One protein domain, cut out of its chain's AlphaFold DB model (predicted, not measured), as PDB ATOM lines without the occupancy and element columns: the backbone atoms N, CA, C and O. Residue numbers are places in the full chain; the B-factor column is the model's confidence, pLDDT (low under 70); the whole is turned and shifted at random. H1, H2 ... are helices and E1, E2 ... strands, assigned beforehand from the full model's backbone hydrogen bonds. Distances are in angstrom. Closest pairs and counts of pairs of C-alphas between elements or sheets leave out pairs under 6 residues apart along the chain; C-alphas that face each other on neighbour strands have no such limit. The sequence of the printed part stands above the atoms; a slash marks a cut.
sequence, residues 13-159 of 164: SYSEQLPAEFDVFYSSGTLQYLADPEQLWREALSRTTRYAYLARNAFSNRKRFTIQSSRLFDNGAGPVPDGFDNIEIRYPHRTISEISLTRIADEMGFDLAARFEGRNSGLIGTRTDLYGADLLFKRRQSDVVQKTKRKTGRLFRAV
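What this domain is: This is residues 13 to 159 of the 164 residues of an uncharacterized protein of Rhizobium leguminosarum (UniProt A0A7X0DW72). A four-stranded sheet with H1 and H2 side by side over one face makes the body; the hairpin E3 and E4 and its long loop reach beyond one end, and H3 sticks out as an arm beyond the other. The 147 printed residues hold E1 H1 E2 E3 E4 H2 E5 E6 H3 in that order, a mixed class; the mixed sheet runs E1 E2 E6 E5. The whole is loose, with a radius of gyration of the C-alphas of 20.4 A, and spans 78 by 40 by 24 A.

How they stand to each other: E1, residues 22 to 28, H1, 37 to 47, and E2, 48 to 55, form a strand-helix-strand unit, parallel neighbour strands with a helix between, its crossover right-handed; N 25 and O 51 are 2.9 A apart, within hydrogen-bond range. E3, residues 65 to 71, and E4, 88 to 94, form an antiparallel hairpin, with N 68 and O 91 at 2.9 A. H2, residues 98 to 107, touches H1 at a shallow tilt of 29 degrees, the same way; their closest C-alphas, Arg 42 and Ile 104, are 6.5 A apart. E5, residues 110 to 117, and E6, 133 to 139, form a hairpin, with N 136 and O 114 at 2.9 A; E6 is antiparallel to E2, with N 137 and O 52 at 2.8 A. H1 and H2 are on the same face, in two layers, helices over a sheet, at heights over the sheet of 10.1 A and 8.6 A. H3, residues 144 to 157, is not on the sheet. Every O i to N i+4 pair is within range in H1 and H2, and 7 of 10 in H3.

Where its parts are: E1 begins at C-alpha 22 (171.011, 209.027, 121.525). E3 spans 19.9 A, E6 19.7 A and H3 21.1 A, ending at C-alpha 157 (196.048, 182.547, 128.358).

The domain as a whole: The farthest C-alphas, Gly 83 and Val 159, are 78.2 A apart. The printed part has no cut; E3 to E4 and E5 to E6 are long links. Residues 143 to 159 stand free; pLDDT is under 70 at residue 126 and residues 142 to 159.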
ATOM      1  N   SER A  13     169.650 219.099 113.107       84.38
ATOM      2  CA  SER A  13     168.363 218.677 112.566       84.38
ATOM      3  C   SER A  13     167.270 218.891 113.607       84.38
ATOM      4  O   SER A  13     167.485 218.640 114.795       84.38
ATOM      5  N   TYR A  14     166.086 219.288 113.157       86.62
ATOM      6  CA  TYR A  14     164.895 219.398 113.994       86.62
ATOM      7  C   TYR A  14     163.965 218.218 113.715       86.62
ATOM      8  O   TYR A  14     163.810 217.807 112.569       86.62
ATOM      9  N   SER A  15     163.363 217.668 114.765       89.81
ATOM     10  CA  SER A  15     162.415 216.559 114.682       89.81
ATOM     11  C   SER A  15     161.348 216.731 115.753       89.81
ATOM     12  O   SER A  15     161.646 217.164 116.866       89.81
ATOM     13  N   GLU A  16     160.115 216.362 115.422       90.44
ATOM     14  CA  GLU A  16     159.008 216.277 116.381       90.44
ATOM     15  C   GLU A  16     159.018 214.952 117.160       90.44
ATOM     16  O   GLU A  16     158.298 214.791 118.142       90.44
ATOM     17  N   GLN A  17     159.846 213.997 116.734       91.50
ATOM     18  CA  GLN A  17     159.982 212.679 117.344       91.50
ATOM     19  C   GLN A  17     161.370 212.513 117.956       91.50
ATOM     20  O   GLN A  17     162.379 212.921 117.370       91.50
ATOM     21  N   LEU A  18     161.425 211.849 119.112       92.00
ATOM     22  CA  LEU A  18     162.688 211.394 119.679       92.00
ATOM     23  C   LEU A  18     163.360 210.399 118.713       92.00
ATOM     24  O   LEU A  18     162.674 209.514 118.190       92.00
ATOM     25  N   PRO A  19     164.689 210.478 118.514       93.75
ATOM     26  CA  PRO A  19     165.409 209.444 117.783       93.75
ATOM     27  C   PRO A  19     165.300 208.100 118.512       93.75
ATOM     28  O   PRO A  19     164.957 208.051 119.696       93.75
ATOM     29  N   ALA A  20     165.566 206.998 117.808       95.06
ATOM     30  CA  ALA A  20     165.525 205.657 118.400       95.06
ATOM     31  C   ALA A  20     166.532 205.501 119.554       95.06
ATOM     32  O   ALA A  20     166.223 204.870 120.560       95.06
ATOM     33  N   GLU A  21     167.704 206.125 119.420       96.75
ATOM     34  CA  GLU A  21     168.780 206.115 120.406       96.75
ATOM     35  C   GLU A  21     169.572 207.425 120.329       96.75
ATOM     36  O   GLU A  21     169.688 208.025 119.256       96.75
ATOM     37  N   PHE A  22     170.107 207.880 121.460       96.19
ATOM     38  CA  PHE A  22     171.011 209.027 121.525       96.19
ATOM     39  C   PHE A  22     171.905 208.969 122.770       96.19
ATOM     40  O   PHE A  22     171.521 208.455 123.820       96.19
ATOM     41  N   ASP A  23     173.117 209.523 122.675       97.50
ATOM     42  CA  ASP A  23     174.079 209.492 123.785       97.50
ATOM     43  C   ASP A  23     173.662 210.388 124.956       97.50
ATOM     44  O   ASP A  23     173.859 210.033 126.124       97.50
ATOM     45  N   VAL A  24     173.112 211.564 124.641       97.94
ATOM     46  CA  VAL A  24     172.850 212.621 125.618       97.94
ATOM     47  C   VAL A  24     171.435 213.159 125.477       97.94
ATOM     48  O   VAL A  24     171.070 213.679 124.426       97.94
ATOM     49  N   PHE A  25     170.668 213.099 126.564       98.12
ATOM     50  CA  PHE A  25     169.451 213.890 126.710       98.12
ATOM     51  C   PHE A  25     169.774 215.239 127.352       98.12
ATOM     52  O   PHE A  25     170.422 215.298 128.398       98.12
ATOM     53  N   TYR A  26     169.259 216.320 126.778       97.88
ATOM     54  CA  TYR A  26     169.331 217.650 127.369       97.88
ATOM     55  C   TYR A  26     167.956 218.306 127.337       97.88
ATOM     56  O   TYR A  26     167.322 218.384 126.287       97.88
ATOM     57  N   SER A  27     167.518 218.825 128.480       96.94
ATOM     58  CA  SER A  27     166.301 219.625 128.592       96.94
ATOM     59  C   SER A  27     166.559 220.818 129.499       96.94
ATOM     60  O   SER A  27     167.119 220.662 130.580       96.94
ATOM     61  N   SER A  28     166.118 222.006 129.085       95.25
ATOM     62  CA  SER A  28     166.309 223.250 129.834       95.25
ATOM     63  C   SER A  28     164.983 223.972 130.011       95.25
ATOM     64  O   SER A  28     164.487 224.598 129.078       95.25
ATOM     65  N   GLY A  29     164.378 223.845 131.190       93.12
ATOM     66  CA  GLY A  29     163.118 224.511 131.524       93.12
ATOM     67  C   GLY A  29     161.890 224.058 130.728       93.12
ATOM     68  O   GLY A  29     160.843 224.673 130.861       93.12
ATOM     69  N   THR A  30     161.961 222.997 129.920       93.25
ATOM     70  CA  THR A  30     160.853 222.602 129.028       93.25
ATOM     71  C   THR A  30     159.849 221.654 129.682       93.25
ATOM     72  O   THR A  30     158.651 221.770 129.430       93.25
ATOM     73  N   LEU A  31     160.287 220.755 130.575       95.62
ATOM     74  CA  LEU A  31     159.401 219.760 131.212       95.62
ATOM     75  C   LEU A  31     158.218 220.392 131.972       95.62
ATOM     76  O   LEU A  31     157.149 219.801 132.077       95.62
ATOM     77  N   GLN A  32     158.384 221.616 132.470       94.25
ATOM     78  CA  GLN A  32     157.367 222.367 133.221       94.25
ATOM     79  C   GLN A  32     156.168 222.809 132.369       94.25
ATOM     80  O   GLN A  32     155.185 223.298 132.917       94.25
ATOM     81  N   TYR A  33     156.239 222.632 131.050       93.81
ATOM     82  CA  TYR A  33     155.194 223.010 130.095       93.81
ATOM     83  C   TYR A  33     154.473 221.804 129.490       93.81
ATOM     84  O   TYR A  33     153.566 221.962 128.676       93.81
ATOM     85  N   LEU A  34     154.863 220.588 129.879       93.56
ATOM     86  CA  LEU A  34     154.285 219.362 129.345       93.56
ATOM     87  C   LEU A  34     153.066 218.920 130.154       93.56
ATOM     88  O   LEU A  34     153.032 219.020 131.387       93.56
ATOM     89  N   ALA A  35     152.083 218.352 129.454       92.00
ATOM     90  CA  ALA A  35     150.939 217.701 130.087       92.00
ATOM     91  C   ALA A  35     151.407 216.542 130.990       92.00
ATOM     92  O   ALA A  35     151.054 216.498 132.175       92.00
ATOM     93  N   ASP A  36     152.289 215.687 130.459       94.25
ATOM     94  CA  ASP A  36     152.914 214.576 131.177       94.25
ATOM     95  C   ASP A  36     154.455 214.595 131.045       94.25
ATOM     96  O   ASP A  36     155.028 213.976 130.146       94.25
ATOM     97  N   PRO A  37     155.160 215.325 131.929       95.50
ATOM     98  CA  PRO A  37     156.617 215.368 131.904       95.50
ATOM     99  C   PRO A  37     157.269 214.046 132.317       95.50
ATOM    100  O   PRO A  37     158.401 213.787 131.915       95.50
ATOM    101  N   GLU A  38     156.596 213.220 133.122       96.44
ATOM    102  CA  GLU A  38     157.165 211.963 133.615       96.44
ATOM    103  C   GLU A  38     157.162 210.893 132.524       96.44
ATOM    104  O   GLU A  38     158.142 210.153 132.395       96.44
ATOM    105  N   GLN A  39     156.108 210.852 131.702       96.94
ATOM    106  CA  GLN A  39     156.050 209.980 130.532       96.94
ATOM    107  C   GLN A  39     157.177 210.297 129.542       96.94
ATOM    108  O   GLN A  39     157.940 209.392 129.196       96.94
ATOM    109  N   LEU A  40     157.332 211.568 129.139       96.56
ATOM    110  CA  LEU A  40     158.414 211.961 128.226       96.56
ATOM    111  C   LEU A  40     159.785 211.658 128.835       96.56
ATOM    112  O   LEU A  40     160.674 211.175 128.140       96.56
ATOM    113  N   TRP A  41     159.964 211.922 130.131       98.06
ATOM    114  CA  TRP A  41     161.223 211.639 130.815       98.06
ATOM    115  C   TRP A  41     161.576 210.150 130.778       98.06
ATOM    116  O   TRP A  41     162.698 209.792 130.417       98.06
ATOM    117  N   ARG A  42     160.611 209.273 131.080       98.44
ATOM    118  CA  ARG A  42     160.800 207.819 131.010       98.44
ATOM    119  C   ARG A  42     161.126 207.363 129.589       98.44
ATOM    120  O   ARG A  42     162.053 206.575 129.399       98.44
ATOM    121  N   GLU A  43     160.400 207.872 128.598       97.75
ATOM    122  CA  GLU A  43     160.643 207.554 127.191       97.75
ATOM    123  C   GLU A  43     162.043 208.001 126.754       97.75
ATOM    124  O   GLU A  43     162.812 207.199 126.224       97.75
ATOM    125  N   ALA A  44     162.417 209.245 127.042       97.75
ATOM    126  CA  ALA A  44     163.725 209.788 126.705       97.75
ATOM    127  C   ALA A  44     164.865 208.979 127.336       97.75
ATOM    128  O   ALA A  44     165.805 208.589 126.640       97.75
ATOM    129  N   LEU A  45     164.768 208.658 128.629       98.38
ATOM    130  CA  LEU A  45     165.778 207.853 129.317       98.38
ATOM    131  C   LEU A  45     165.894 206.431 128.764       98.38
ATOM    132  O   LEU A  45     166.994 205.878 128.747       98.38
ATOM    133  N   SER A  46     164.796 205.847 128.276       97.81
ATOM    134  CA  SER A  46     164.832 204.511 127.664       97.81
ATOM    135  C   SER A  46     165.723 204.462 126.419       97.81
ATOM    136  O   SER A  46     166.355 203.438 126.166       97.81
ATOM    137  N   ARG A  47     165.829 205.591 125.706       97.81
ATOM    138  CA  ARG A  47     166.605 205.771 124.470       97.81
ATOM    139  C   ARG A  47     167.966 206.441 124.694       97.81
ATOM    140  O   ARG A  47     168.777 206.515 123.774       97.81
ATOM    141  N   THR A  48     168.220 206.933 125.908       98.25
ATOM    142  CA  THR A  48     169.467 207.615 126.269       98.25
ATOM    143  C   THR A  48     170.526 206.607 126.710       98.25
ATOM    144  O   THR A  48     170.290 205.814 127.631       98.25
ATOM    145  N   THR A  49     171.725 206.661 126.128       97.62
ATOM    146  CA  THR A  49     172.768 205.658 126.414       97.62
ATOM    147  C   THR A  49     173.859 206.101 127.375       97.62
ATOM    148  O   THR A  49     174.499 205.235 127.976       97.62
ATOM    149  N   ARG A  50     174.082 207.408 127.579       98.06
ATOM    150  CA  ARG A  50     175.175 207.879 128.451       98.06
ATOM    151  C   ARG A  50     174.738 208.855 129.524       98.06
ATOM    152  O   ARG A  50     174.915 208.557 130.704       98.06
ATOM    153  N   TYR A  51     174.216 210.015 129.143       98.62
ATOM    154  CA  TYR A  51     173.974 211.106 130.085       98.62
ATOM    155  C   TYR A  51     172.623 211.756 129.852       98.62
ATOM    156  O   TYR A  51     172.190 211.914 128.718       98.62
ATOM    157  N   ALA A  52     171.987 212.192 130.929       98.56
ATOM    158  CA  ALA A  52     170.818 213.046 130.841       98.56
ATOM    159  C   ALA A  52     171.009 214.254 131.753       98.56
ATOM    160  O   ALA A  52     171.412 214.104 132.905       98.56
ATOM    161  N   TYR A  53     170.752 215.450 131.236       98.62
ATOM    162  CA  TYR A  53     170.914 216.688 131.985       98.62
ATOM    163  C   TYR A  53     169.638 217.525 131.920       98.62
ATOM    164  O   TYR A  53     169.139 217.851 130.840       98.62
ATOM    165  N   LEU A  54     169.114 217.853 133.099       98.38
ATOM    166  CA  LEU A  54     167.951 218.710 133.275       98.38
ATOM    167  C   LEU A  54     168.423 220.036 133.859       98.38
ATOM    168  O   LEU A  54     168.875 220.068 135.002       98.38
ATOM    169  N   ALA A  55     168.280 221.117 133.104       97.44
ATOM    170  CA  ALA A  55     168.626 222.468 133.521       97.44
ATOM    171  C   ALA A  55     167.383 223.344 133.714       97.44
ATOM    172  O   ALA A  55     166.320 223.066 133.148       97.44
ATOM    173  N   ARG A  56     167.528 224.438 134.470       94.88
ATOM    174  CA  ARG A  56     166.477 225.453 134.679       94.88
ATOM    175  C   ARG A  56     165.167 224.831 135.169       94.88
ATOM    176  O   ARG A  56     164.085 225.126 134.657       94.88
ATOM    177  N   ASN A  57     165.259 223.917 136.127       95.75
ATOM    178  CA  ASN A  57     164.081 223.238 136.649       95.75
ATOM    179  C   ASN A  57     163.327 224.107 137.664       95.75
ATOM    180  O   ASN A  57     163.937 224.881 138.396       95.75
ATOM    181  N   ALA A  58     162.007 223.932 137.738       95.06
ATOM    182  CA  ALA A  58     161.159 224.474 138.790       95.06
ATOM    183  C   ALA A  58     160.557 223.330 139.602       95.06
ATOM    184  O   ALA A  58     159.539 222.735 139.227       95.06
ATOM    185  N   PHE A  59     161.210 223.003 140.711       95.69
ATOM    186  CA  PHE A  59     160.806 221.911 141.578       95.69
ATOM    187  C   PHE A  59     159.892 222.381 142.705       95.69
ATOM    188  O   PHE A  59     159.965 223.516 143.183       95.69
ATOM    189  N   SER A  60     159.024 221.471 143.139       94.25
ATOM    190  CA  SER A  60     158.285 221.586 144.391       94.25
ATOM    191  C   SER A  60     157.831 220.207 144.862       94.25
ATOM    192  O   SER A  60     157.587 219.308 144.058       94.25
ATOM    193  N   ASN A  61     157.642 220.055 146.172       90.81
ATOM    194  CA  ASN A  61     157.072 218.839 146.762       90.81
ATOM    195  C   ASN A  61     155.559 218.720 146.515       90.81
ATOM    196  O   ASN A  61     154.960 217.682 146.789       90.81
ATOM    197  N   ARG A  62     154.920 219.785 146.015       89.62
ATOM    198  CA  ARG A  62     153.510 219.788 145.623       89.62
ATOM    199  C   ARG A  62     153.402 220.160 144.153       89.62
ATOM    200  O   ARG A  62     154.055 221.093 143.689       89.62
ATOM    201  N   LYS A  63     152.524 219.467 143.429       88.62
ATOM    202  CA  LYS A  63     152.168 219.864 142.067       88.62
ATOM    203  C   LYS A  63     151.435 221.201 142.130       88.62
ATOM    204  O   LYS A  63     150.416 221.329 142.810       88.62
ATOM    205  N   ARG A  64     151.971 222.199 141.440       89.31
ATOM    206  CA  ARG A  64     151.398 223.540 141.335       89.31
ATOM    207  C   ARG A  64     151.283 223.911 139.874       89.31
ATOM    208  O   ARG A  64     152.113 223.492 139.076       89.31
ATOM    209  N   PHE A  65     150.271 224.711 139.578       90.81
ATOM    210  CA  PHE A  65     150.089 225.343 138.287       90.81
ATOM    211  C   PHE A  65     150.115 226.852 138.483       90.81
ATOM    212  O   PHE A  65     149.507 227.371 139.424       90.81
ATOM    213  N   THR A  66     150.839 227.533 137.616       90.19
ATOM    214  CA  THR A  66     150.965 228.986 137.571       90.19
ATOM    215  C   THR A  66     150.923 229.433 136.114       90.19
ATOM    216  O   THR A  66     150.819 228.621 135.192       90.19
ATOM    217  N   ILE A  67     150.960 230.742 135.902       90.94
ATOM    218  CA  ILE A  67     151.097 231.328 134.575       90.94
ATOM    219  C   ILE A  67     152.477 231.972 134.516       90.94
ATOM    220  O   ILE A  67     152.803 232.794 135.375       90.94
ATOM    221  N   GLN A  68     153.273 231.607 133.511       90.75
ATOM    222  CA  GLN A  68     154.413 232.427 133.119       90.75
ATOM    223  C   GLN A  68     153.921 233.549 132.223       90.75
ATOM    224  O   GLN A  68     153.300 233.258 131.204       90.75
ATOM    225  N   SER A  69     154.256 234.791 132.557       91.56
ATOM    226  CA  SER A  69     154.142 235.923 131.638       91.56
ATOM    227  C   SER A  69     155.532 236.337 131.170       91.56
ATOM    228  O   SER A  69     156.477 236.346 131.960       91.56
ATOM    229  N   SER A  70     155.672 236.664 129.891       90.81
ATOM    230  CA  SER A  70     156.920 237.169 129.312       90.81
ATOM    231  C   SER A  70     156.615 238.033 128.089       90.81
ATOM    232  O   SER A  70     155.473 238.054 127.623       90.81
ATOM    233  N   ARG A  71     157.600 238.767 127.567       92.62
ATOM    234  CA  ARG A  71     157.473 239.455 126.281       92.62
ATOM    235  C   ARG A  71     157.846 238.491 125.158       92.62
ATOM    236  O   ARG A  71     158.775 237.699 125.310       92.62
ATOM    237  N   LEU A  72     157.142 238.555 124.025       89.06
ATOM    238  CA  LEU A  72     157.371 237.673 122.871       89.06
ATOM    239  C   LEU A  72     158.854 237.593 122.487       89.06
ATOM    240  O   LEU A  72     159.373 236.508 122.232       89.06
ATOM    241  N   PHE A  73     159.548 238.729 122.530       89.88
ATOM    242  CA  PHE A  73     160.938 238.825 122.088       89.88
ATOM    243  C   PHE A  73     161.975 238.464 123.163       89.88
ATOM    244  O   PHE A  73     163.159 238.415 122.851       89.88
ATOM    245  N   ASP A  74     161.556 238.124 124.388       87.06
ATOM    246  CA  ASP A  74     162.463 237.666 125.457       87.06
ATOM    247  C   ASP A  74     162.781 236.156 125.366       87.06
ATOM    248  O   ASP A  74     163.639 235.651 126.091       87.06
ATOM    249  N   ASN A  75     162.077 235.401 124.510       80.62
ATOM    250  CA  ASN A  75     162.062 233.929 124.531       80.62
ATOM    251  C   ASN A  75     162.846 233.265 123.385       80.62
ATOM    252  O   ASN A  75     162.646 232.084 123.094       80.62
ATOM    253  N   GLY A  76     163.755 233.987 122.735       76.50
ATOM    254  CA  GLY A  76     164.541 233.449 121.630       76.50
ATOM    255  C   GLY A  76     165.760 234.297 121.302       76.50
ATOM    256  O   GLY A  76     165.864 235.450 121.703       76.50
ATOM    257  N   ALA A  77     166.700 233.702 120.572       71.44
ATOM    258  CA  ALA A  77     167.828 234.418 119.996       71.44
ATOM    259  C   ALA A  77     167.558 234.705 118.514       71.44
ATOM    260  O   ALA A  77     166.930 233.896 117.832       71.44
ATOM    261  N   GLY A  78     168.101 235.811 118.010       79.56
ATOM    262  CA  GLY A  78     168.024 236.184 116.597       79.56
ATOM    263  C   GLY A  78     167.172 237.428 116.340       79.56
ATOM    264  O   GLY A  78     166.615 238.004 117.274       79.56
ATOM    265  N   PRO A  79     167.119 237.878 115.076       81.31
ATOM    266  CA  PRO A  79     166.331 239.038 114.694       81.31
ATOM    267  C   PRO A  79     164.834 238.757 114.844       81.31
ATOM    268  O   PRO A  79     164.358 237.649 114.588       81.31
ATOM    269  N   VAL A  80     164.095 239.789 115.235       84.69
ATOM    270  CA  VAL A  80     162.632 239.776 115.252       84.69
ATOM    271  C   VAL A  80     162.129 239.804 113.803       84.69
ATOM    272  O   VAL A  80     162.607 240.641 113.039       84.69
ATOM    273  N   PRO A  81     161.197 238.921 113.396       82.44
ATOM    274  CA  PRO A  81     160.603 238.985 112.064       82.44
ATOM    275  C   PRO A  81     159.803 240.278 111.861       82.44
ATOM    276  O   PRO A  81     159.100 240.724 112.769       82.44
ATOM    277  N   ASP A  82     159.867 240.846 110.658       87.81
ATOM    278  CA  ASP A  82     159.113 242.055 110.319       87.81
ATOM    279  C   ASP A  82     157.598 241.852 110.490       87.81
ATOM    280  O   ASP A  82     157.055 240.783 110.205       87.81
ATOM    281  N   GLY A  83     156.909 242.901 110.948       90.94
ATOM    282  CA  GLY A  83     155.455 242.898 111.135       90.94
ATOM    283  C   GLY A  83     154.960 242.233 112.424       90.94
ATOM    284  O   GLY A  83     153.751 242.099 112.599       90.94
ATOM    285  N   PHE A  84     155.858 241.832 113.331       88.50
ATOM    286  CA  PHE A  84     155.491 241.317 114.650       88.50
ATOM    287  C   PHE A  84     155.676 242.377 115.735       88.50
ATOM    288  O   PHE A  84     156.727 243.010 115.835       88.50
ATOM    289  N   ASP A  85     154.675 242.505 116.604       90.25
ATOM    290  CA  ASP A  85     154.746 243.359 117.784       90.25
ATOM    291  C   ASP A  85     155.326 242.611 118.981       90.25
ATOM    292  O   ASP A  85     155.042 241.433 119.221       90.25
ATOM    293  N   ASN A  86     156.089 243.332 119.802       92.00
ATOM    294  CA  ASN A  86     156.481 242.805 121.097       92.00
ATOM    295  C   ASN A  86     155.253 242.822 122.017       92.00
ATOM    296  O   ASN A  86     154.882 243.873 122.547       92.00
ATOM    297  N   ILE A  87     154.608 241.677 122.211       93.62
ATOM    298  CA  ILE A  87     153.404 241.545 123.044       93.62
ATOM    299  C   ILE A  87     153.676 240.705 124.292       93.62
ATOM    300  O   ILE A  87     154.661 239.970 124.360       93.62
ATOM    301  N   GLU A  88     152.824 240.837 125.312       95.00
ATOM    302  CA  GLU A  88     152.836 239.901 126.440       95.00
ATOM    303  C   GLU A  88     152.259 238.553 125.994       95.00
ATOM    304  O   GLU A  88     151.196 238.484 125.380       95.00
ATOM    305  N   ILE A  89     152.962 237.484 126.340       93.31
ATOM    306  CA  ILE A  89     152.593 236.088 126.109       93.31
ATOM    307  C   ILE A  89     152.468 235.382 127.454       93.31
ATOM    308  O   ILE A  89     153.194 235.693 128.403       93.31
ATOM    309  N   ARG A  90     151.525 234.437 127.536       93.25
ATOM    310  CA  ARG A  90     151.203 233.710 128.765       93.25
ATOM    311  C   ARG A  90     151.203 232.212 128.520       93.25
ATOM    312  O   ARG A  90     150.524 231.742 127.612       93.25
ATOM    313  N   TYR A  91     151.915 231.472 129.364       89.50
ATOM    314  CA  TYR A  91     152.027 230.018 129.260       89.50
ATOM    315  C   TYR A  91     151.607 229.345 130.560       89.50
ATOM    316  O   TYR A  91     152.004 229.813 131.634       89.50
ATOM    317  N   PRO A  92     150.849 228.238 130.496       91.94
ATOM    318  CA  PRO A  92     150.635 227.408 131.666       91.94
ATOM    319  C   PRO A  92     151.976 226.816 132.088       91.94
ATOM    320  O   PRO A  92     152.659 226.168 131.302       91.94
ATOM    321  N   HIS A  93     152.342 227.033 133.340       93.38
ATOM    322  CA  HIS A  93     153.544 226.481 133.939       93.38
ATOM    323  C   HIS A  93     153.153 225.556 135.078       93.38
ATOM    324  O   HIS A  93     152.183 225.811 135.799       93.38
ATOM    325  N   ARG A  94     153.901 224.470 135.251       93.25
ATOM    326  CA  ARG A  94     153.771 223.607 136.420       93.25
ATOM    327  C   ARG A  94     155.109 223.304 137.056       93.25
ATOM    328  O   ARG A  94     156.120 223.121 136.384       93.25
ATOM    329  N   THR A  95     155.075 223.121 138.367       94.31
ATOM    330  CA  THR A  95     156.194 222.501 139.071       94.31
ATOM    331  C   THR A  95     156.312 221.025 138.700       94.31
ATOM    332  O   THR A  95     155.328 220.338 138.380       94.31
ATOM    333  N   ILE A  96     157.543 220.530 138.766       94.88
ATOM    334  CA  ILE A  96     157.889 219.116 138.603       94.88
ATOM    335  C   ILE A  96     158.414 218.555 139.934       94.88
ATOM    336  O   ILE A  96     158.859 219.305 140.803       94.88
ATOM    337  N   SER A  97     158.313 217.239 140.127       95.38
ATOM    338  CA  SER A  97     158.769 216.572 141.354       95.38
ATOM    339  C   SER A  97     160.180 216.029 141.158       95.38
ATOM    340  O   SER A  97     160.369 215.076 140.403       95.38
ATOM    341  N   GLU A  98     161.166 216.604 141.851       96.94
ATOM    342  CA  GLU A  98     162.553 216.119 141.806       96.94
ATOM    343  C   GLU A  98     162.648 214.649 142.244       96.94
ATOM    344  O   GLU A  98     163.334 213.851 141.604       96.94
ATOM    345  N   ILE A  99     161.900 214.277 143.290       97.00
ATOM    346  CA  ILE A  99     161.850 212.905 143.813       97.00
ATOM    347  C   ILE A  99     161.333 211.946 142.739       97.00
ATOM    348  O   ILE A  99     161.916 210.884 142.529       97.00
ATOM    349  N   SER A 100     160.261 212.321 142.032       97.06
ATOM    350  CA  SER A 100     159.694 211.463 140.988       97.06
ATOM    351  C   SER A 100     160.656 211.296 139.812       97.06
ATOM    352  O   SER A 100     160.909 210.169 139.393       97.06
ATOM    353  N   LEU A 101     161.266 212.386 139.325       97.62
ATOM    354  CA  LEU A 101     162.219 212.314 138.209       97.62
ATOM    355  C   LEU A 101     163.469 211.505 138.558       97.62
ATOM    356  O   LEU A 101     163.933 210.724 137.728       97.62
ATOM    357  N   THR A 102     163.983 211.664 139.779       98.31
ATOM    358  CA  THR A 102     165.147 210.910 140.265       98.31
ATOM    359  C   THR A 102     164.824 209.425 140.407       98.31
ATOM    360  O   THR A 102     165.609 208.591 139.965       98.31
ATOM    361  N   ARG A 103     163.643 209.079 140.940       98.56
ATOM    362  CA  ARG A 103     163.174 207.687 141.008       98.56
ATOM    363  C   ARG A 103     163.037 207.067 139.617       98.56
ATOM    364  O   ARG A 103     163.508 205.959 139.400       98.56
ATOM    365  N   ILE A 104     162.425 207.783 138.670       98.62
ATOM    366  CA  ILE A 104     162.314 207.317 137.279       98.62
ATOM    367  C   ILE A 104     163.710 207.101 136.685       98.62
ATOM    368  O   ILE A 104     163.936 206.095 136.023       98.62
ATOM    369  N   ALA A 105     164.656 208.010 136.930       98.44
ATOM    370  CA  ALA A 105     166.020 207.857 136.437       98.44
ATOM    371  C   ALA A 105     166.697 206.592 136.980       98.44
ATOM    372  O   ALA A 105     167.264 205.824 136.198       98.44
ATOM    373  N   ASP A 106     166.561 206.329 138.279       98.50
ATOM    374  CA  ASP A 106     167.087 205.112 138.896       98.50
ATOM    375  C   ASP A 106     166.450 203.839 138.312       98.50
ATOM    376  O   ASP A 106     167.171 202.931 137.888       98.50
ATOM    377  N   GLU A 107     165.118 203.800 138.175       98.25
ATOM    378  CA  GLU A 107     164.389 202.694 137.523       98.25
ATOM    379  C   GLU A 107     164.904 202.423 136.098       98.25
ATOM    380  O   GLU A 107     164.962 201.277 135.653       98.25
ATOM    381  N   MET A 108     165.316 203.476 135.388       97.75
ATOM    382  CA  MET A 108     165.825 203.410 134.015       97.75
ATOM    383  C   MET A 108     167.337 203.149 133.931       97.75
ATOM    384  O   MET A 108     167.910 203.131 132.838       97.75
ATOM    385  N   GLY A 109     168.001 202.905 135.063       97.94
ATOM    386  CA  GLY A 109     169.417 202.552 135.102       97.94
ATOM    387  C   GLY A 109     170.363 203.749 135.058       97.94
ATOM    388  O   GLY A 109     171.468 203.617 134.527       97.94
ATOM    389  N   PHE A 110     169.947 204.897 135.587       98.50
ATOM    390  CA  PHE A 110     170.781 206.085 135.724       98.50
ATOM    391  C   PHE A 110     171.016 206.436 137.190       98.50
ATOM    392  O   PHE A 110     170.086 206.453 137.987       98.50
ATOM    393  N   ASP A 111     172.248 206.817 137.512       98.38
ATOM    394  CA  ASP A 111     172.593 207.382 138.812       98.38
ATOM    395  C   ASP A 111     172.579 208.916 138.727       98.38
ATOM    396  O   ASP A 111     173.017 209.496 137.724       98.38
ATOM    397  N   LEU A 112     172.116 209.590 139.785       98.44
ATOM    398  CA  LEU A 112     172.265 211.040 139.930       98.44
ATOM    399  C   LEU A 112     173.740 211.357 140.215       98.44
ATOM    400  O   LEU A 112     174.220 211.212 141.335       98.44
ATOM    401  N   ALA A 113     174.465 211.773 139.181       98.25
ATOM    402  CA  ALA A 113     175.896 212.040 139.245       98.25
ATOM    403  C   ALA A 113     176.214 213.412 139.855       98.25
ATOM    404  O   ALA A 113     177.249 213.566 140.501       98.25
ATOM    405  N   ALA A 114     175.351 214.410 139.640       98.31
ATOM    406  CA  ALA A 114     175.476 215.717 140.276       98.31
ATOM    407  C   ALA A 114     174.122 216.423 140.403       98.31
ATOM    408  O   ALA A 114     173.260 216.313 139.529       98.31
ATOM    409  N   ARG A 115     173.987 217.208 141.475       98.06
ATOM    410  CA  ARG A 115     172.880 218.129 141.730       98.06
ATOM    411  C   ARG A 115     173.454 219.520 141.974       98.06
ATOM    412  O   ARG A 115     174.259 219.699 142.884       98.06
ATOM    413  N   PHE A 116     173.052 220.497 141.170       97.62
ATOM    414  CA  PHE A 116     173.507 221.883 141.284       97.62
ATOM    415  C   PHE A 116     172.400 222.735 141.895       97.62
ATOM    416  O   PHE A 116     171.415 223.055 141.228       97.62
ATOM    417  N   GLU A 117     172.558 223.092 143.163       94.81
ATOM    418  CA  GLU A 117     171.554 223.834 143.927       94.81
ATOM    419  C   GLU A 117     171.511 225.325 143.561       94.81
ATOM    420  O   GLU A 117     172.456 225.875 142.993       94.81
ATOM    421  N   GLY A 118     170.401 225.996 143.886       89.62
ATOM    422  CA  GLY A 118     170.255 227.448 143.708       89.62
ATOM    423  C   GLY A 118     170.133 227.903 142.249       89.62
ATOM    424  O   GLY A 118     170.234 229.095 141.954       89.62
ATOM    425  N   ARG A 119     169.899 226.975 141.315       91.94
ATOM    426  CA  ARG A 119     169.736 227.251 139.880       91.94
ATOM    427  C   ARG A 119     168.310 227.704 139.579       91.94
ATOM    428  O   ARG A 119     167.513 226.999 138.970       91.94
ATOM    429  N   ASN A 120     167.987 228.914 140.022       89.56
ATOM    430  CA  ASN A 120     166.619 229.442 140.045       89.56
ATOM    431  C   ASN A 120     166.141 230.073 138.725       89.56
ATOM    432  O   ASN A 120     165.048 230.621 138.675       89.56
ATOM    433  N   SER A 121     166.910 229.984 137.636       86.06
ATOM    434  CA  SER A 121     166.552 230.573 136.331       86.06
ATOM    435  C   SER A 121     165.384 229.875 135.615       86.06
ATOM    436  O   SER A 121     164.988 230.298 134.526       86.06
ATOM    437  N   GLY A 122     164.863 228.789 136.193       84.81
ATOM    438  CA  GLY A 122     163.609 228.144 135.800       84.81
ATOM    439  C   GLY A 122     162.400 228.526 136.654       84.81
ATOM    440  O   GLY A 122     161.284 228.144 136.320       84.81
ATOM    441  N   LEU A 123     162.597 229.239 137.768       89.25
ATOM    442  CA  LEU A 123     161.503 229.608 138.663       89.25
ATOM    443  C   LEU A 123     160.701 230.782 138.114       89.25
ATOM    444  O   LEU A 123     161.253 231.740 137.581       89.25
ATOM    445  N   ILE A 124     159.390 230.727 138.338       83.62
ATOM    446  CA  ILE A 124     158.481 231.838 138.074       83.62
ATOM    447  C   ILE A 124     158.093 232.458 139.409       83.62
ATOM    448  O   ILE A 124     157.309 231.893 140.176       83.62
ATOM    449  N   GLY A 125     158.652 233.636 139.668       77.50
ATOM    450  CA  GLY A 125     158.419 234.397 140.888       77.50
ATOM    451  C   GLY A 125     159.171 233.862 142.107       77.50
ATOM    452  O   GLY A 125     159.959 232.919 142.044       77.50
ATOM    453  N   THR A 126     158.926 234.507 143.244       69.44
ATOM    454  CA  THR A 126     159.610 234.239 144.511       69.44
ATOM    455  C   THR A 126     158.625 233.629 145.501       69.44
ATOM    456  O   THR A 126     157.805 234.334 146.094       69.44
ATOM    457  N   ARG A 127     158.677 232.306 145.677       75.69
ATOM    458  CA  ARG A 127     157.941 231.591 146.730       75.69
ATOM    459  C   ARG A 127     158.878 230.652 147.467       75.69
ATOM    460  O   ARG A 127     159.799 230.107 146.875       75.69
ATOM    461  N   THR A 128     158.617 230.457 148.754       78.69
ATOM    462  CA  THR A 128     159.462 229.652 149.643       78.69
ATOM    463  C   THR A 128     159.319 228.144 149.424       78.69
ATOM    464  O   THR A 128     160.200 227.394 149.830       78.69
ATOM    465  N   ASP A 129     158.241 227.683 148.776       86.62
ATOM    466  CA  ASP A 129     157.980 226.266 148.476       86.62
ATOM    467  C   ASP A 129     158.422 225.833 147.066       86.62
ATOM    468  O   ASP A 129     158.153 224.697 146.650       86.62
ATOM    469  N   LEU A 130     159.086 226.734 146.336       91.62
ATOM    470  CA  LEU A 130     159.641 226.510 145.008       91.62
ATOM    471  C   LEU A 130     161.160 226.620 145.063       91.62
ATOM    472  O   LEU A 130     161.701 227.514 145.711       91.62
ATOM    473  N   TYR A 131     161.848 225.743 144.346       94.62
ATOM    474  CA  TYR A 131     163.301 225.802 144.252       94.62
ATOM    475  C   TYR A 131     163.783 225.328 142.884       94.62
ATOM    476  O   TYR A 131     163.152 224.489 142.235       94.62
ATOM    477  N   GLY A 132     164.893 225.903 142.431       95.06
ATOM    478  CA  GLY A 132     165.568 225.494 141.213       95.06
ATOM    479  C   GLY A 132     166.816 224.677 141.512       95.06
ATOM    480  O   GLY A 132     167.588 224.996 142.421       95.06
ATOM    481  N   ALA A 133     167.020 223.625 140.729       96.81
ATOM    482  CA  ALA A 133     168.249 222.849 140.714       96.81
ATOM    483  C   ALA A 133     168.484 222.290 139.308       96.81
ATOM    484  O   ALA A 133     167.524 221.992 138.593       96.81
ATOM    485  N   ASP A 134     169.746 222.109 138.929       98.06
ATOM    486  CA  ASP A 134     170.092 221.359 137.720       98.06
ATOM    487  C   ASP A 134     170.539 219.947 138.108       98.06
ATOM    488  O   ASP A 134     171.259 219.770 139.094       98.06
ATOM    489  N   LEU A 135     170.123 218.941 137.339       98.56
ATOM    490  CA  LEU A 135     170.354 217.527 137.642       98.56
ATOM    491  C   LEU A 135     171.125 216.865 136.506       98.56
ATOM    492  O   LEU A 135     170.680 216.897 135.357       98.56
ATOM    493  N   LEU A 136     172.259 216.246 136.829       98.69
ATOM    494  CA  LEU A 136     173.048 215.437 135.906       98.69
ATOM    495  C   LEU A 136     172.928 213.964 136.276       98.69
ATOM    496  O   LEU A 136     173.341 213.550 137.357       98.69
ATOM    497  N   PHE A 137     172.448 213.171 135.331       98.75
ATOM    498  CA  PHE A 137     172.318 211.730 135.439       98.75
ATOM    499  C   PHE A 137     173.321 211.027 134.527       98.75
ATOM    500  O   PHE A 137     173.558 211.461 133.395       98.75
ATOM    501  N   LYS A 138     173.883 209.916 135.002       98.56
ATOM    502  CA  LYS A 138     174.812 209.066 134.250       98.56
ATOM    503  C   LYS A 138     174.271 207.642 134.175       98.56
ATOM    504  O   LYS A 138     173.924 207.065 135.200       98.56
ATOM    505  N   ARG A 139     174.238 207.061 132.975       98.25
ATOM    506  CA  ARG A 139     173.841 205.666 132.756       98.25
ATOM    507  C   ARG A 139     174.808 204.736 133.490       98.25
ATOM    508  O   ARG A 139     176.029 204.851 133.328       98.25
ATOM    509  N   ARG A 140     174.270 203.782 134.249       97.00
ATOM    510  CA  ARG A 140     175.042 202.675 134.820       97.00
ATOM    511  C   ARG A 140     175.641 201.852 133.686       97.00
ATOM    512  O   ARG A 140     174.935 201.447 132.762       97.00
ATOM    513  N   GLN A 141     176.943 201.590 133.747       83.69
ATOM    514  CA  GLN A 141     177.549 200.656 132.804       83.69
ATOM    515  C   GLN A 141     176.977 199.264 133.066       83.69
ATOM    516  O   GLN A 141     176.988 198.783 134.194       83.69
ATOM    517  N   SER A 142     176.459 198.608 132.030       63.62
ATOM    518  CA  SER A 142     176.014 197.226 132.157       63.62
ATOM    519  C   SER A 142     177.234 196.329 132.398       63.62
ATOM    520  O   SER A 142     178.056 196.134 131.500       63.62
ATOM    521  N   ASP A 143     177.329 195.721 133.582       51.62
ATOM    522  CA  ASP A 143     178.398 194.773 133.960       51.62
ATOM    523  C   ASP A 143     178.505 193.538 133.041       51.62
ATOM    524  O   ASP A 143     179.448 192.741 133.129       51.62
ATOM    525  N   VAL A 144     177.552 193.366 132.123       51.66
ATOM    526  CA  VAL A 144     177.507 192.273 131.150       51.66
ATOM    527  C   VAL A 144     178.730 192.294 130.222       51.66
ATOM    528  O   VAL A 144     179.289 191.234 129.948       51.66
ATOM    529  N   VAL A 145     179.231 193.469 129.818       47.50
ATOM    530  CA  VAL A 145     180.367 193.573 128.874       47.50
ATOM    531  C   VAL A 145     181.716 193.237 129.533       47.50
ATOM    532  O   VAL A 145     182.633 192.738 128.872       47.50
ATOM    533  N   GLN A 146     181.858 193.435 130.849       42.00
ATOM    534  CA  GLN A 146     183.099 193.084 131.553       42.00
ATOM    535  C   GLN A 146     183.228 191.577 131.825       42.00
ATOM    536  O   GLN A 146     184.345 191.044 131.810       42.00
ATOM    537  N   LYS A 147     182.114 190.858 132.026       42.25
ATOM    538  CA  LYS A 147     182.145 189.400 132.253       42.25
ATOM    539  C   LYS A 147     182.527 188.615 130.994       42.25
ATOM    540  O   LYS A 147     183.266 187.633 131.113       42.25
ATOM    541  N   THR A 148     182.124 189.054 129.799       43.88
ATOM    542  CA  THR A 148     182.516 188.404 128.533       43.88
ATOM    543  C   THR A 148     184.002 188.590 128.238       43.88
ATOM    544  O   THR A 148     184.664 187.602 127.934       43.88
ATOM    545  N   LYS A 149     184.568 189.793 128.444       45.69
ATOM    546  CA  LYS A 149     186.017 190.034 128.266       45.69
ATOM    547  C   LYS A 149     186.891 189.258 129.260       45.69
ATOM    548  O   LYS A 149     187.963 188.784 128.890       45.69
ATOM    549  N   ARG A 150     186.447 189.077 130.513       48.97
ATOM    550  CA  ARG A 150     187.187 188.266 131.506       48.97
ATOM    551  C   ARG A 150     187.146 186.763 131.208       48.97
ATOM    552  O   ARG A 150     188.134 186.084 131.481       48.97
ATOM    553  N   LYS A 151     186.048 186.239 130.644       47.16
ATOM    554  CA  LYS A 151     185.960 184.821 130.242       47.16
ATOM    555  C   LYS A 151     186.781 184.513 128.988       47.16
ATOM    556  O   LYS A 151     187.501 183.520 128.993       47.16
ATOM    557  N   THR A 152     186.754 185.366 127.962       50.56
ATOM    558  CA  THR A 152     187.581 185.157 126.758       50.56
ATOM    559  C   THR A 152     189.066 185.426 127.013       50.56
ATOM    560  O   THR A 152     189.905 184.671 126.530       50.56
ATOM    561  N   GLY A 153     189.418 186.403 127.858       45.97
ATOM    562  CA  GLY A 153     190.814 186.667 128.234       45.97
ATOM    563  C   GLY A 153     191.477 185.560 129.071       45.97
ATOM    564  O   GLY A 153     192.682 185.346 128.958       45.97
ATOM    565  N   ARG A 154     190.710 184.814 129.885       49.59
ATOM    566  CA  ARG A 154     191.230 183.637 130.610       49.59
ATOM    567  C   ARG A 154     191.382 182.403 129.720       49.59
ATOM    568  O   ARG A 154     192.295 181.624 129.965       49.59
ATOM    569  N   LEU A 155     190.541 182.242 128.696       47.84
ATOM    570  CA  LEU A 155     190.639 181.103 127.779       47.84
ATOM    571  C   LEU A 155     191.866 181.209 126.861       47.84
ATOM    572  O   LEU A 155     192.543 180.213 126.637       47.84
ATOM    573  N   PHE A 156     192.223 182.416 126.406       44.00
ATOM    574  CA  PHE A 156     193.402 182.607 125.546       44.00
ATOM    575  C   PHE A 156     194.740 182.446 126.277       44.00
ATOM    576  O   PHE A 156     195.724 182.043 125.663       44.00
ATOM    577  N   ARG A 157     194.799 182.700 127.591       44.59
ATOM    578  CA  ARG A 157     196.048 182.547 128.358       44.59
ATOM    579  C   ARG A 157     196.362 181.095 128.737       44.59
ATOM    580  O   ARG A 157     197.506 180.808 129.059       44.59
ATOM    581  N   ALA A 158     195.379 180.195 128.676       44.38
ATOM    582  CA  ALA A 158     195.557 178.772 128.975       44.38
ATOM    583  C   ALA A 158     195.984 177.929 127.756       44.38
ATOM    584  O   ALA A 158     196.394 176.788 127.931       44.38
ATOM    585  N   VAL A 159     195.911 178.472 126.534       46.78
ATOM    586  CA  VAL A 159     196.242 177.735 125.294       46.78
ATOM    587  C   VAL A 159     197.670 178.020 124.795       46.78
ATOM    588  O   VAL A 159     198.184 177.282 123.966       46.78
TER     589      VAL A 159